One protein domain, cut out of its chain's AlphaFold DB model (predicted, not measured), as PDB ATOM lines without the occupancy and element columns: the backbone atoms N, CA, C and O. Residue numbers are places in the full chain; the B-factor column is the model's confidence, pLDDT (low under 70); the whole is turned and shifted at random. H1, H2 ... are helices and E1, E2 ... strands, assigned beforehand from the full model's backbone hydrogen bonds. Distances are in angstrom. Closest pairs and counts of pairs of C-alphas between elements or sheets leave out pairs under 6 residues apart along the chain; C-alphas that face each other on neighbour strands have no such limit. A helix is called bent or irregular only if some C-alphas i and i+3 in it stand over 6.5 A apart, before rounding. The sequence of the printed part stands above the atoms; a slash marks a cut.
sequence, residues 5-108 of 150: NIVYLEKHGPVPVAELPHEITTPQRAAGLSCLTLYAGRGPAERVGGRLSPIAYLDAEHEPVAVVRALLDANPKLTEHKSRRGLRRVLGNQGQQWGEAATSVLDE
ATOM      1  N   ASN A   5      79.501  98.687  98.933       94.44
ATOM      2  CA  ASN A   5      79.929  97.708  97.926       94.44
ATOM      3  C   ASN A   5      79.645  98.145  96.484       94.44
ATOM      4  O   ASN A   5      80.446  97.853  95.609       94.44
ATOM      5  N   ILE A   6      78.525  98.828  96.227       94.81
ATOM      6  CA  ILE A   6      78.186  99.318  94.881       94.81
ATOM      7  C   ILE A   6      79.177 100.409  94.487       94.81
ATOM      8  O   ILE A   6      79.847 100.267  93.479       94.81
ATOM      9  N   VAL A   7      79.382 101.406  95.354       94.88
ATOM     10  CA  VAL A   7      80.371 102.478  95.130       94.88
ATOM     11  C   VAL A   7      81.785 101.912  94.957       94.88
ATOM     12  O   VAL A   7      82.587 102.426  94.179       94.88
ATOM     13  N   TYR A   8      82.113 100.843  95.688       95.81
ATOM     14  CA  TYR A   8      83.384 100.150  95.513       95.81
ATOM     15  C   TYR A   8      83.491  99.516  94.119       95.81
ATOM     16  O   TYR A   8      84.488  99.722  93.435       95.81
ATOM     17  N   LEU A   9      82.460  98.796  93.675       96.62
ATOM     18  CA  LEU A   9      82.420  98.164  92.358       96.62
ATOM     19  C   LEU A   9      82.441  99.186  91.213       96.62
ATOM     20  O   LEU A   9      83.212  98.996  90.283       96.62
ATOM     21  N   GLU A  10      81.706 100.296  91.317       95.44
ATOM     22  CA  GLU A  10      81.738 101.401  90.340       95.44
ATOM     23  C   GLU A  10      83.167 101.938  90.131       95.44
ATOM     24  O   GLU A  10      83.565 102.311  89.028       95.44
ATOM     25  N   LYS A  11      83.970 101.981  91.204       95.94
ATOM     26  CA  LYS A  11      85.334 102.520  91.174       95.94
ATOM     27  C   LYS A  11      86.389 101.495  90.754       95.94
ATOM     28  O   LYS A  11      87.382 101.867  90.132       95.94
ATOM     29  N   HIS A  12      86.226 100.243  91.169       95.69
ATOM     30  CA  HIS A  12      87.251  99.203  91.042       95.69
ATOM     31  C   HIS A  12      86.951  98.182  89.937       95.69
ATOM     32  O   HIS A  12      87.838  97.417  89.566       95.69
ATOM     33  N   GLY A  13      85.739  98.191  89.382       96.69
ATOM     34  CA  GLY A  13      85.270  97.174  88.453       96.69
ATOM     35  C   GLY A  13      84.897  95.861  89.156       96.69
ATOM     36  O   GLY A  13      84.696  95.827  90.374       96.69
ATOM     37  N   PRO A  14      84.759  94.762  88.394       98.00
ATOM     38  CA  PRO A  14      84.521  93.434  88.950       98.00
ATOM     39  C   PRO A  14      85.688  92.960  89.822       98.00
ATOM     40  O   PRO A  14      86.837  92.998  89.386       98.00
ATOM     41  N   VAL A  15      85.396  92.449  91.019       97.69
ATOM     42  CA  VAL A  15      86.417  91.971  91.973       97.69
ATOM     43  C   VAL A  15      85.970  90.694  92.685       97.69
ATOM     44  O   VAL A  15      84.769  90.412  92.750       97.69
ATOM     45  N   PRO A  16      86.886  89.905  93.268       96.62
ATOM     46  CA  PRO A  16      86.521  88.819  94.169       96.62
ATOM     47  C   PRO A  16      85.602  89.284  95.301       96.62
ATOM     48  O   PRO A  16      85.828  90.318  95.923       96.62
ATOM     49  N   VAL A  17      84.596  88.478  95.652       94.69
ATOM     50  CA  VAL A  17      83.679  88.785  96.770       94.69
ATOM     51  C   VAL A  17      84.435  89.021  98.085       94.69
ATOM     52  O   VAL A  17      83.987  89.807  98.912       94.69
ATOM     53  N   ALA A  18      85.584  88.367  98.275       93.31
ATOM     54  CA  ALA A  18      86.428  88.533  99.458       93.31
ATOM     55  C   ALA A  18      87.101  89.918  99.563       93.31
ATOM     56  O   ALA A  18      87.574  90.266 100.639       93.31
ATOM     57  N   GLU A  19      87.145  90.690  98.474       95.00
ATOM     58  CA  GLU A  19      87.716  92.043  98.434       95.00
ATOM     59  C   GLU A  19      86.674  93.138  98.689       95.00
ATOM     60  O   GLU A  19      87.032  94.300  98.884       95.00
ATOM     61  N   LEU A  20      85.383  92.791  98.721       94.62
ATOM     62  CA  LEU A  20      84.338  93.762  99.020       94.62
ATOM     63  C   LEU A  20      84.472  94.290 100.459       94.62
ATOM     64  O   LEU A  20      84.720  93.513 101.384       94.62
ATOM     65  N   PRO A  21      84.236  95.595 100.685       93.19
ATOM     66  CA  PRO A  21      84.379  96.196 102.010       93.19
ATOM     67  C   PRO A  21      83.335  95.696 103.019       93.19
ATOM     68  O   PRO A  21      83.563  95.760 104.229       93.19
ATOM     69  N   HIS A  22      82.182  95.217 102.544       92.56
ATOM     70  CA  HIS A  22      81.080  94.748 103.378       92.56
ATOM     71  C   HIS A  22      80.442  93.476 102.816       92.56
ATOM     72  O   HIS A  22      80.538  93.177 101.625       92.56
ATOM     73  N   GLU A  23      79.691  92.762 103.653       92.06
ATOM     74  CA  GLU A  23      78.854  91.656 103.186       92.06
ATOM     75  C   GLU A  23      77.781  92.138 102.199       92.06
ATOM     76  O   GLU A  23      77.218  93.231 102.327       92.06
ATOM     77  N   ILE A  24      77.485  91.303 101.201       92.62
ATOM     78  CA  ILE A  24      76.465  91.604 100.197       92.62
ATOM     79  C   ILE A  24      75.081  91.456 100.822       92.62
ATOM     80  O   ILE A  24      74.698  90.375 101.272       92.62
ATOM     81  N   THR A  25      74.295  92.527 100.774       92.69
ATOM     82  CA  THR A  25      72.941  92.566 101.347       92.69
ATOM     83  C   THR A  25      71.852  92.448 100.276       92.69
ATOM     84  O   THR A  25      72.076  92.751  99.103       92.69
ATOM     85  N   THR A  26      70.637  92.044 100.667       92.62
ATOM     86  CA  THR A  26      69.483  91.958  99.749       92.62
ATOM     87  C   THR A  26      69.194  93.275  99.017       92.62
ATOM     88  O   THR A  26      68.991  93.224  97.805       92.62
ATOM     89  N   PRO A  27      69.235  94.456  99.672       93.06
ATOM     90  CA  PRO A  27      69.065  95.729  98.971       93.06
ATOM     91  C   PRO A  27      70.128  95.993  97.896       93.06
ATOM     92  O   PRO A  27      69.798  96.540  96.852       93.06
ATOM     93  N   GLN A  28      71.382  95.577  98.109       92.00
ATOM     94  CA  GLN A  28      72.436  95.714  97.092       92.00
ATOM     95  C   GLN A  28      72.187  94.799  95.890       92.00
ATOM     96  O   GLN A  28      72.368  95.225  94.755       92.00
ATOM     97  N   ARG A  29      71.715  93.568  96.127       93.44
ATOM     98  CA  ARG A  29      71.314  92.659  95.039       93.44
ATOM     99  C   ARG A  29      70.160  93.230  94.223       93.44
ATOM    100  O   ARG A  29      70.199  93.199  93.001       93.44
ATOM    101  N   ALA A  30      69.162  93.804  94.896       92.62
ATOM    102  CA  ALA A  30      68.045  94.474  94.231       92.62
ATOM    103  C   ALA A  30      68.485  95.706  93.417       92.62
ATOM    104  O   ALA A  30      67.799  96.085  92.474       92.62
ATOM    105  N   ALA A  31      69.624  96.307  93.764       91.50
ATOM    106  CA  ALA A  31      70.229  97.425  93.048       91.50
ATOM    107  C   ALA A  31      71.203  96.992  91.929       91.50
ATOM    108  O   ALA A  31      71.900  97.839  91.385       91.50
ATOM    109  N   GLY A  32      71.256  95.701  91.576       93.62
ATOM    110  CA  GLY A  32      72.047  95.198  90.445       93.62
ATOM    111  C   GLY A  32      73.426  94.642  90.803       93.62
ATOM    112  O   GLY A  32      74.198  94.331  89.901       93.62
ATOM    113  N   LEU A  33      73.756  94.489  92.092       96.56
ATOM    114  CA  LEU A  33      74.966  93.773  92.504       96.56
ATOM    115  C   LEU A  33      74.756  92.258  92.385       96.56
ATOM    116  O   LEU A  33      73.980  91.657  93.137       96.56
ATOM    117  N   SER A  34      75.542  91.633  91.516       96.06
ATOM    118  CA  SER A  34      75.512  90.198  91.244       96.06
ATOM    119  C   SER A  34      76.863  89.530  91.472       96.06
ATOM    120  O   SER A  34      77.893  90.179  91.661       96.06
ATOM    121  N   CYS A  35      76.854  88.194  91.515       95.31
ATOM    122  CA  CYS A  35      78.060  87.389  91.680       95.31
ATOM    123  C   CYS A  35      78.140  86.299  90.614       95.31
ATOM    124  O   CYS A  35      77.239  85.465  90.521       95.31
ATOM    125  N   LEU A  36      79.250  86.237  89.883       93.25
ATOM    126  CA  LEU A  36      79.561  85.105  89.022       93.25
ATOM    127  C   LEU A  36      80.232  84.031  89.876       93.25
ATOM    128  O   LEU A  36      81.336  84.218  90.390       93.25
ATOM    129  N   THR A  37      79.541  82.907  90.046       87.25
ATOM    130  CA  THR A  37      80.032  81.758  90.812       87.25
ATOM    131  C   THR A  37      80.138  80.556  89.893       87.25
ATOM    132  O   THR A  37      79.131  80.070  89.387       87.25
ATOM    133  N   LEU A  38      81.349  80.032  89.709       80.62
ATOM    134  CA  LEU A  38      81.522  78.731  89.078       80.62
ATOM    135  C   LEU A  38      81.344  77.638  90.128       80.62
ATOM    136  O   LEU A  38      82.194  77.433  90.996       80.62
ATOM    137  N   TYR A  39      80.234  76.913  90.038       63.41
ATOM    138  CA  TYR A  39      80.067  75.689  90.805       63.41
ATOM    139  C   TYR A  39      81.012  74.627  90.242       63.41
ATOM    140  O   TYR A  39      80.908  74.243  89.077       63.41
ATOM    141  N   ALA A  40      81.917  74.114  91.075       53.00
ATOM    142  CA  ALA A  40      82.601  72.859  90.789       53.00
ATOM    143  C   ALA A  40      81.540  71.742  90.788       53.00
ATOM    144  O   ALA A  40      81.142  71.238  91.840       53.00
ATOM    145  N   GLY A  41      80.979  71.439  89.618       48.41
ATOM    146  CA  GLY A  41      79.879  70.494  89.467       48.41
ATOM    147  C   GLY A  41      80.256  69.075  89.896       48.41
ATOM    148  O   GLY A  41      81.335  68.572  89.583       48.41
ATOM    149  N   ARG A  42      79.321  68.410  90.595       41.06
ATOM    150  CA  ARG A  42      79.324  66.968  90.884       41.06
ATOM    151  C   ARG A  42      79.200  66.175  89.579       41.06
ATOM    152  O   ARG A  42      78.103  65.863  89.133       41.06
ATOM    153  N   GLY A  43      80.329  65.814  88.995       42.03
ATOM    154  CA  GLY A  43      80.435  64.793  87.961       42.03
ATOM    155  C   GLY A  43      81.841  64.198  87.997       42.03
ATOM    156  O   GLY A  43      82.763  64.880  88.453       42.03
ATOM    157  N   PRO A  44      82.045  62.952  87.536       35.97
ATOM    158  CA  PRO A  44      83.347  62.282  87.607       35.97
ATOM    159  C   PRO A  44      84.470  62.978  86.811       35.97
ATOM    160  O   PRO A  44      85.612  62.546  86.902       35.97
ATOM    161  N   ALA A  45      84.181  64.060  86.070       42.06
ATOM    162  CA  ALA A  45      85.110  64.680  85.126       42.06
ATOM    163  C   ALA A  45      85.429  66.178  85.327       42.06
ATOM    164  O   ALA A  45      86.244  66.699  84.575       42.06
ATOM    165  N   GLU A  46      84.861  66.918  86.289       52.47
ATOM    166  CA  GLU A  46      85.120  68.375  86.356       52.47
ATOM    167  C   GLU A  46      85.357  68.909  87.769       52.47
ATOM    168  O   GLU A  46      84.610  69.732  88.293       52.47
ATOM    169  N   ARG A  47      86.473  68.496  88.375       54.09
ATOM    170  CA  ARG A  47      87.018  69.174  89.555       54.09
ATOM    171  C   ARG A  47      88.010  70.232  89.083       54.09
ATOM    172  O   ARG A  47      89.145  69.903  88.759       54.09
ATOM    173  N   VAL A  48      87.597  71.499  89.050       57.19
ATOM    174  CA  VAL A  48      88.591  72.580  89.149       57.19
ATOM    175  C   VAL A  48      89.212  72.439  90.537       57.19
ATOM    176  O   VAL A  48      88.484  72.332  91.525       57.19
ATOM    177  N   GLY A  49      90.534  72.312  90.613       50.91
ATOM    178  CA  GLY A  49      91.238  72.018  91.856       50.91
ATOM    179  C   GLY A  49      91.065  73.115  92.908       50.91
ATOM    180  O   GLY A  49      91.836  74.066  92.949       50.91
ATOM    181  N   GLY A  50      90.097  72.961  93.812       61.41
ATOM    182  CA  GLY A  50      89.936  73.812  94.992       61.41
ATOM    183  C   GLY A  50      88.736  74.757  94.950       61.41
ATOM    184  O   GLY A  50      87.895  74.709  94.055       61.41
ATOM    185  N   ARG A  51      88.626  75.582  95.996       72.50
ATOM    186  CA  ARG A  51      87.552  76.566  96.147       72.50
ATOM    187  C   ARG A  51      87.829  77.753  95.231       72.50
ATOM    188  O   ARG A  51      88.877  78.376  95.363       72.50
ATOM    189  N   LEU A  52      86.887  78.049  94.343       83.81
ATOM    190  CA  LEU A  52      86.941  79.228  93.489       83.81
ATOM    191  C   LEU A  52      86.381  80.442  94.226       83.81
ATOM    192  O   LEU A  52      85.386  80.331  94.948       83.81
ATOM    193  N   SER A  53      87.027  81.583  94.026       88.56
ATOM    194  CA  SER A  53      86.574  82.890  94.482       88.56
ATOM    195  C   SER A  53      85.499  83.405  93.525       88.56
ATOM    196  O   SER A  53      85.801  83.618  92.346       88.56
ATOM    197  N   PRO A  54      84.251  83.604  93.988       92.31
ATOM    198  CA  PRO A  54      83.223  84.247  93.183       92.31
ATOM    199  C   PRO A  54      83.597  85.701  92.895       92.31
ATOM    200  O   PRO A  54      84.197  86.355  93.752       92.31
ATOM    201  N   ILE A  55      83.187  86.217  91.739       96.88
ATOM    202  CA  ILE A  55      83.423  87.613  91.344       96.88
ATOM    203  C   ILE A  55      82.145  88.416  91.516       96.88
ATOM    204  O   ILE A  55      81.113  88.049  90.960       96.88
ATOM    205  N   ALA A  56      82.209  89.498  92.284       97.75
ATOM    206  CA  ALA A  56      81.154  90.491  92.405       97.75
ATOM    207  C   ALA A  56      81.241  91.519  91.272       97.75
ATOM    208  O   ALA A  56      82.333  91.947  90.899       97.75
ATOM    209  N   TYR A  57      80.092  91.919  90.734       98.12
ATOM    210  CA  TYR A  57      79.982  92.902  89.656       98.12
ATOM    211  C   TYR A  57      78.608  93.590  89.672       98.12
ATOM    212  O   TYR A  57      77.704  93.156  90.390       98.12
ATOM    213  N   LEU A  58      78.468  94.670  88.900       97.81
ATOM    214  CA  LEU A  58      77.206  95.380  88.693       97.81
ATOM    215  C   LEU A  58      76.629  94.989  87.330       97.81
ATOM    216  O   LEU A  58      77.264  95.237  86.308       97.81
ATOM    217  N   ASP A  59      75.438  94.388  87.314       94.25
ATOM    218  CA  ASP A  59      74.827  93.792  86.114       94.25
ATOM    219  C   ASP A  59      74.631  94.789  84.965       94.25
ATOM    220  O   ASP A  59      74.726  94.418  83.799       94.25
ATOM    221  N   ALA A  60      74.342  96.051  85.293       94.25
ATOM    222  CA  ALA A  60      74.057  97.092  84.309       94.25
ATOM    223  C   ALA A  60      75.302  97.864  83.841       94.25
ATOM    224  O   ALA A  60      75.221  98.584  82.848       94.25
ATOM    225  N   GLU A  61      76.428  97.753  84.552       95.56
ATOM    226  CA  GLU A  61      77.611  98.596  84.320       95.56
ATOM    227  C   GLU A  61      78.836  97.800  83.874       95.56
ATOM    228  O   GLU A  61      79.676  98.307  83.132       95.56
ATOM    229  N   HIS A  62      78.971  96.557  84.338       97.62
ATOM    230  CA  HIS A  62      80.156  95.754  84.083       97.62
ATOM    231  C   HIS A  62      79.923  94.777  82.937       97.62
ATOM    232  O   HIS A  62      79.176  93.808  83.058       97.62
ATOM    233  N   GLU A  63      80.652  94.997  81.846       97.12
ATOM    234  CA  GLU A  63      80.638  94.116  80.684       97.12
ATOM    235  C   GLU A  63      81.059  92.678  81.049       97.12
ATOM    236  O   GLU A  63      82.050  92.488  81.770       97.12
ATOM    237  N   PRO A  64      80.399  91.642  80.494       97.00
ATOM    238  CA  PRO A  64      80.729  90.244  80.769       97.00
ATOM    239  C   PRO A  64      82.208  89.888  80.556       97.00
ATOM    240  O   PRO A  64      82.765  89.080  81.297       97.00
ATOM    241  N   VAL A  65      82.869  90.529  79.585       97.00
ATOM    242  CA  VAL A  65      84.313  90.397  79.314       97.00
ATOM    243  C   VAL A  65      85.155  90.777  80.534       97.00
ATOM    244  O   VAL A  65      86.056  90.029  80.908       97.00
ATOM    245  N   ALA A  66      84.849  91.900  81.189       97.44
ATOM    246  CA  ALA A  66      85.586  92.361  82.365       97.44
ATOM    247  C   ALA A  66      85.395  91.411  83.557       97.44
ATOM    248  O   ALA A  66      86.349  91.102  84.268       97.44
ATOM    249  N   VAL A  67      84.176  90.892  83.738       97.69
ATOM    250  CA  VAL A  67      83.857  89.940  84.810       97.69
ATOM    251  C   VAL A  67      84.571  88.603  84.595       97.69
ATOM    252  O   VAL A  67      85.122  88.042  85.542       97.69
ATOM    253  N   VAL A  68      84.593  88.090  83.358       96.12
ATOM    254  CA  VAL A  68      85.319  86.853  83.025       96.12
ATOM    255  C   VAL A  68      86.820  87.037  83.213       96.12
ATOM    256  O   VAL A  68      87.451  86.154  83.785       96.12
ATOM    257  N   ARG A  69      87.392  88.177  82.809       96.44
ATOM    258  CA  ARG A  69      88.813  88.472  83.041       96.44
ATOM    259  C   ARG A  69      89.149  88.457  84.539       96.44
ATOM    260  O   ARG A  69      89.983  87.663  84.963       96.44
ATOM    261  N   ALA A  70      88.389  89.195  85.353       96.75
ATOM    262  CA  ALA A  70      88.557  89.209  86.810       96.75
ATOM    263  C   ALA A  70      88.423  87.811  87.444       96.75
ATOM    264  O   ALA A  70      89.127  87.477  88.397       96.75
ATOM    265  N   LEU A  71      87.540  86.962  86.905       94.88
ATOM    266  CA  LEU A  71      87.393  85.578  87.357       94.88
ATOM    267  C   LEU A  71      88.652  84.752  87.097       94.88
ATOM    268  O   LEU A  71      89.053  83.993  87.980       94.88
ATOM    269  N   LEU A  72      89.241  84.866  85.905       93.06
ATOM    270  CA  LEU A  72      90.445  84.126  85.530       93.06
ATOM    271  C   LEU A  72      91.662  84.615  86.324       93.06
ATOM    272  O   LEU A  72      92.395  83.783  86.856       93.06
ATOM    273  N   ASP A  73      91.803  85.931  86.500       93.94
ATOM    274  CA  ASP A  73      92.874  86.542  87.301       93.94
ATOM    275  C   ASP A  73      92.837  86.081  88.762       93.94
ATOM    276  O   ASP A  73      93.852  85.685  89.335       93.94
ATOM    277  N   ALA A  74      91.649  86.070  89.368       92.56
ATOM    278  CA  ALA A  74      91.479  85.656  90.757       92.56
ATOM    279  C   ALA A  74      91.576  84.135  90.963       92.56
ATOM    280  O   ALA A  74      91.676  83.666  92.100       92.56
ATOM    281  N   ASN A  75      91.492  83.346  89.887       90.12
ATOM    282  CA  ASN A  75      91.437  81.889  89.947       90.12
ATOM    283  C   ASN A  75      92.335  81.241  88.872       90.12
ATOM    284  O   ASN A  75      91.820  80.517  88.013       90.12
ATOM    285  N   PRO A  76      93.672  81.394  88.949       86.94
ATOM    286  CA  PRO A  76      94.602  80.878  87.933       86.94
ATOM    287  C   PRO A  76      94.497  79.357  87.731       86.94
ATOM    288  O   PRO A  76      94.643  78.840  86.628       86.94
ATOM    289  N   LYS A  77      94.083  78.623  88.770       83.06
ATOM    290  CA  LYS A  77      93.806  77.179  88.701       83.06
ATOM    291  C   LYS A  77      92.767  76.780  87.646       83.06
ATOM    292  O   LYS A  77      92.699  75.610  87.271       83.06
ATOM    293  N   LEU A  78      91.918  77.707  87.195       86.25
ATOM    294  CA  LEU A  78      90.983  77.453  86.099       86.25
ATOM    295  C   LEU A  78      91.724  77.186  84.792       86.25
ATOM    296  O   LEU A  78      91.404  76.214  84.113       86.25
ATOM    297  N   THR A  79      92.703  78.022  84.458       86.62
ATOM    298  CA  THR A  79      93.453  77.918  83.203       86.62
ATOM    299  C   THR A  79      94.542  76.852  83.293       86.62
ATOM    300  O   THR A  79      94.781  76.157  82.311       86.62
ATOM    301  N   GLU A  80      95.098  76.617  84.488       83.69
ATOM    302  CA  GLU A  80      96.057  75.530  84.754       83.69
ATOM    303  C   GLU A  80      95.443  74.125  84.616       83.69
ATOM    304  O   GLU A  80      96.118  73.186  84.195       83.69
ATOM    305  N   HIS A  81      94.173  73.943  85.001       79.38
ATOM    306  CA  HIS A  81      93.554  72.612  85.088       79.38
ATOM    307  C   HIS A  81      92.458  72.336  84.059       79.38
ATOM    308  O   HIS A  81      92.024  71.189  83.928       79.38
ATOM    309  N   LYS A  82      91.964  73.346  83.338       82.75
ATOM    310  CA  LYS A  82      90.995  73.147  82.255       82.75
ATOM    311  C   LYS A  82      91.592  73.567  80.928       82.75
ATOM    312  O   LYS A  82      92.291  74.566  80.827       82.75
ATOM    313  N   SER A  83      91.237  72.832  79.879       86.12
ATOM    314  CA  SER A  83      91.491  73.282  78.516       86.12
ATOM    315  C   SER A  83      90.632  74.502  78.188       86.12
ATOM    316  O   SER A  83      89.519  74.648  78.704       86.12
ATOM    317  N   ARG A  84      91.097  75.325  77.244       88.69
ATOM    318  CA  ARG A  84      90.350  76.477  76.726       88.69
ATOM    319  C   ARG A  84      88.913  76.128  76.331       88.69
ATOM    320  O   ARG A  84      87.966  76.803  76.733       88.69
ATOM    321  N   ARG A  85      88.732  75.043  75.566       88.00
ATOM    322  CA  ARG A  85      87.403  74.562  75.145       88.00
ATOM    323  C   ARG A  85      86.542  74.165  76.344       88.00
ATOM    324  O   ARG A  85      85.350  74.470  76.359       88.00
ATOM    325  N   GLY A  86      87.134  73.490  77.330       86.44
ATOM    326  CA  GLY A  86      86.454  73.111  78.565       86.44
ATOM    327  C   GLY A  86      85.986  74.332  79.352       86.44
ATOM    328  O   GLY A  86      84.822  74.404  79.734       86.44
ATOM    329  N   LEU A  87      86.854  75.329  79.519       87.75
ATOM    330  CA  LEU A  87      86.538  76.544  80.264       87.75
ATOM    331  C   LEU A  87      85.473  77.398  79.560       87.75
ATOM    332  O   LEU A  87      84.515  77.821  80.206       87.75
ATOM    333  N   ARG A  88      85.545  77.536  78.226       90.38
ATOM    334  CA  ARG A  88      84.486  78.171  77.420       90.38
ATOM    335  C   ARG A  88      83.135  77.483  77.614       90.38
ATOM    336  O   ARG A  88      82.119  78.154  77.760       90.38
ATOM    337  N   ARG A  89      83.111  76.145  77.618       87.31
ATOM    338  CA  ARG A  89      81.881  75.368  77.833       87.31
ATOM    339  C   ARG A  89      81.322  75.583  79.239       87.31
ATOM    340  O   ARG A  89      80.126  75.807  79.379       87.31
ATOM    341  N   VAL A  90      82.174  75.533  80.261       87.25
ATOM    342  CA  VAL A  90      81.771  75.745  81.660       87.25
ATOM    343  C   VAL A  90      81.169  77.135  81.854       87.25
ATOM    344  O   VAL A  90      80.113  77.246  82.473       87.25
ATOM    345  N   LEU A  91      81.802  78.171  81.296       89.69
ATOM    346  CA  LEU A  91      81.294  79.541  81.353       89.69
ATOM    347  C   LEU A  91      79.990  79.683  80.561       89.69
ATOM    348  O   LEU A  91      79.015  80.185  81.103       89.69
ATOM    349  N   GLY A  92      79.912  79.139  79.344       89.75
ATOM    350  CA  GLY A  92      78.682  79.147  78.544       89.75
ATOM    351  C   GLY A  92      77.490  78.456  79.220       89.75
ATOM    352  O   GLY A  92      76.358  78.906  79.071       89.75
ATOM    353  N   ASN A  93      77.730  77.420  80.032       87.00
ATOM    354  CA  ASN A  93      76.680  76.771  80.829       87.00
ATOM    355  C   ASN A  93      76.109  77.679  81.937       87.00
ATOM    356  O   ASN A  93      75.018  77.402  82.425       87.00
ATOM    357  N   GLN A  94      76.819  78.739  82.345       85.44
ATOM    358  CA  GLN A  94      76.293  79.756  83.268       85.44
ATOM    359  C   GLN A  94      75.417  80.798  82.552       85.44
ATOM    360  O   GLN A  94      74.764  81.608  83.203       85.44
ATOM    361  N   GLY A  95      75.443  80.824  81.217       89.44
ATOM    362  CA  GLY A  95      74.762  81.813  80.387       89.44
ATOM    363  C   GLY A  95      75.550  82.121  79.116       89.44
ATOM    364  O   GLY A  95      76.782  82.152  79.125       89.44
ATOM    365  N   GLN A  96      74.831  82.384  78.021       91.88
ATOM    366  CA  GLN A  96      75.425  82.628  76.703       91.88
ATOM    367  C   GLN A  96      76.456  83.768  76.728       91.88
ATOM    368  O   GLN A  96      77.565  83.589  76.223       91.88
ATOM    369  N   GLN A  97      76.138  84.877  77.405       94.75
ATOM    370  CA  GLN A  97      77.021  86.044  77.532       94.75
ATOM    371  C   GLN A  97      78.399  85.705  78.125       94.75
ATOM    372  O   GLN A  97      79.410  86.280  77.734       94.75
ATOM    373  N   TRP A  98      78.468  84.725  79.032       94.81
ATOM    374  CA  TRP A  98      79.726  84.293  79.642       94.81
ATOM    375  C   TRP A  98      80.557  83.441  78.687       94.81
ATOM    376  O   TRP A  98      81.780  83.533  78.692       94.81
ATOM    377  N   GLY A  99      79.909  82.620  77.855       91.19
ATOM    378  CA  GLY A  99      80.586  81.838  76.819       91.19
ATOM    379  C   GLY A  99      81.159  82.713  75.700       91.19
ATOM    380  O   GLY A  99      82.267  82.459  75.220       91.19
ATOM    381  N   GLU A 100      80.430  83.761  75.315       94.50
ATOM    382  CA  GLU A 100      80.888  84.769  74.353       94.50
ATOM    383  C   GLU A 100      82.056  85.579  74.924       94.50
ATOM    384  O   GLU A 100      83.126  85.606  74.318       94.50
ATOM    385  N   ALA A 101      81.916  86.111  76.142       95.56
ATOM    386  CA  ALA A 101      82.998  86.801  76.841       95.56
ATOM    387  C   ALA A 101      84.252  85.930  77.000       95.56
ATOM    388  O   ALA A 101      85.366  86.381  76.743       95.56
ATOM    389  N   ALA A 102      84.080  84.654  77.354       93.12
ATOM    390  CA  ALA A 102      85.181  83.703  77.430       93.12
ATOM    391  C   ALA A 102      85.889  83.529  76.082       93.12
ATOM    392  O   ALA A 102      87.107  83.398  76.038       93.12
ATOM    393  N   THR A 103      85.159  83.544  74.967       91.69
ATOM    394  CA  THR A 103      85.778  83.423  73.640       91.69
ATOM    395  C   THR A 103      86.750  84.568  73.376       91.69
ATOM    396  O   THR A 103      87.847  84.297  72.895       91.69
ATOM    397  N   SER A 104      86.378  85.789  73.763       91.88
ATOM    398  CA  SER A 104      87.199  86.992  73.593       91.88
ATOM    399  C   SER A 104      88.411  87.048  74.524       91.88
ATOM    400  O   SER A 104      89.443  87.580  74.138       91.88
ATOM    401  N   VAL A 105      88.291  86.525  75.750       93.31
ATOM    402  CA  VAL A 105      89.317  86.689  76.796       93.31
ATOM    403  C   VAL A 105      90.295  85.517  76.853       93.31
ATOM    404  O   VAL A 105      91.460  85.704  77.178       93.31
ATOM    405  N   LEU A 106      89.868  84.290  76.536       91.19
ATOM    406  CA  LEU A 106      90.713  83.107  76.748       91.19
ATOM    407  C   LEU A 106      91.983  83.090  75.874       91.19
ATOM    408  O   LEU A 106      92.925  82.395  76.234       91.19
ATOM    409  N   ASP A 107      92.045  83.839  74.769       88.81
ATOM    410  CA  ASP A 107      93.296  84.032  74.009       88.81
ATOM    411  C   ASP A 107      94.410  84.691  74.842       88.81
ATOM    412  O   ASP A 107      95.584  84.475  74.566       88.81
ATOM    413  N   GLU A 108      94.057  85.479  75.861       90.75
ATOM    414  CA  GLU A 108      95.015  86.167  76.738       90.75
ATOM    415  C   GLU A 108      95.646  85.212  77.768       90.75
ATOM    416  O   GLU A 108      96.763  85.438  78.225       90.75
TER     417      GLU A 108
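Overview. This is residues 5 to 108 of the 150 residues of an uncharacterized protein of Halogranum amylolyticum (UniProt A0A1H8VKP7). A small two-stranded hairpin, E1 and E2, joins two groups of helices: H1 and H2 lie at the end away from its long loop, and H3, H5 and H6 pack together in a cluster whose H3 packs on E2, with short H4 near H5. The loop of the hairpin, residues 37 to 54, reaches far from H1, out to Pro 44. The printed part has 104 residues with six named helices and two named strands, in the order H1, H2, E1, E2, H3, H4, H5, H6; the sheet, E1 - E2, is antiparallel and the class is mostly helix. The whole is compact, with a radius of gyration of the C-alphas of 13.6 A, and spans 38 by 25 by 20 A.

Arrangement. E1, residues 33 to 36, and E2, residues 55 to 58, form an antiparallel hairpin with 144 degrees between their directions. N 36 and O 55 are 2.8 A apart and N 34 and O 57 2.9 A, both within hydrogen-bond range. Residues 15 to 16 pair briefly with residues 55 to 56 of E2, antiparallel. The closest C-alphas of H1, residues 5 to 12, and E2 are those of Leu 9 and Tyr 57, 6.4 A apart. H2, residues 26 to 30, is close to H1 but not clearly touching, with the closest C-alphas, Ile 6 and Gln 28, 7.1 A apart. The closest C-alphas of E2 and H3, residues 64 to 74, are those of Ile 55 and Leu 71, 6.0 A apart. H3 touches H6, residues 96 to 108, at a steep tilt of 54 degrees, the same way, closest at the C-alphas of Val 65 and Ala 101, 4.6 A. H5, residues 84 to 92, and H6 form a helical hairpin; they touch at a shallow tilt of 28 degrees, opposite ways, closest at the C-alphas of Gly 92 and Gly 99, 3.7 A. H4, residues 77 to 81, is close to H5 but not clearly touching, closest at the C-alphas of Leu 78 and Leu 87, 7.4 A. H1 and H3 are apart. Every O i to N i+4 pair is within hydrogen-bond range in H1, H2, H3, H4 and H5, and 7 of 9 are in H6.

Along the chain. E1 begins at C-alpha 33, (74.966, 93.773, 92.504). H1, residues 5 to 12, begins at C-alpha 5, (79.929, 97.708, 97.926). H3 is 15.4 A long and H5 12.1 A. H6 is 19.9 A long and ends at C-alpha 108, (95.015, 86.167, 76.738); it is irregular, but only just: C-alphas 104 and 107 are 6.8 A apart.

Size, cuts and confidence. The two C-alphas farthest apart are those of Val 7 and Pro 44, 41.0 A. The printed part has no cut. The links H1 to H2 and E1 to E2 are long. Mean pLDDT of the printed part is 87.3, and residues 39 to 50 are under 70.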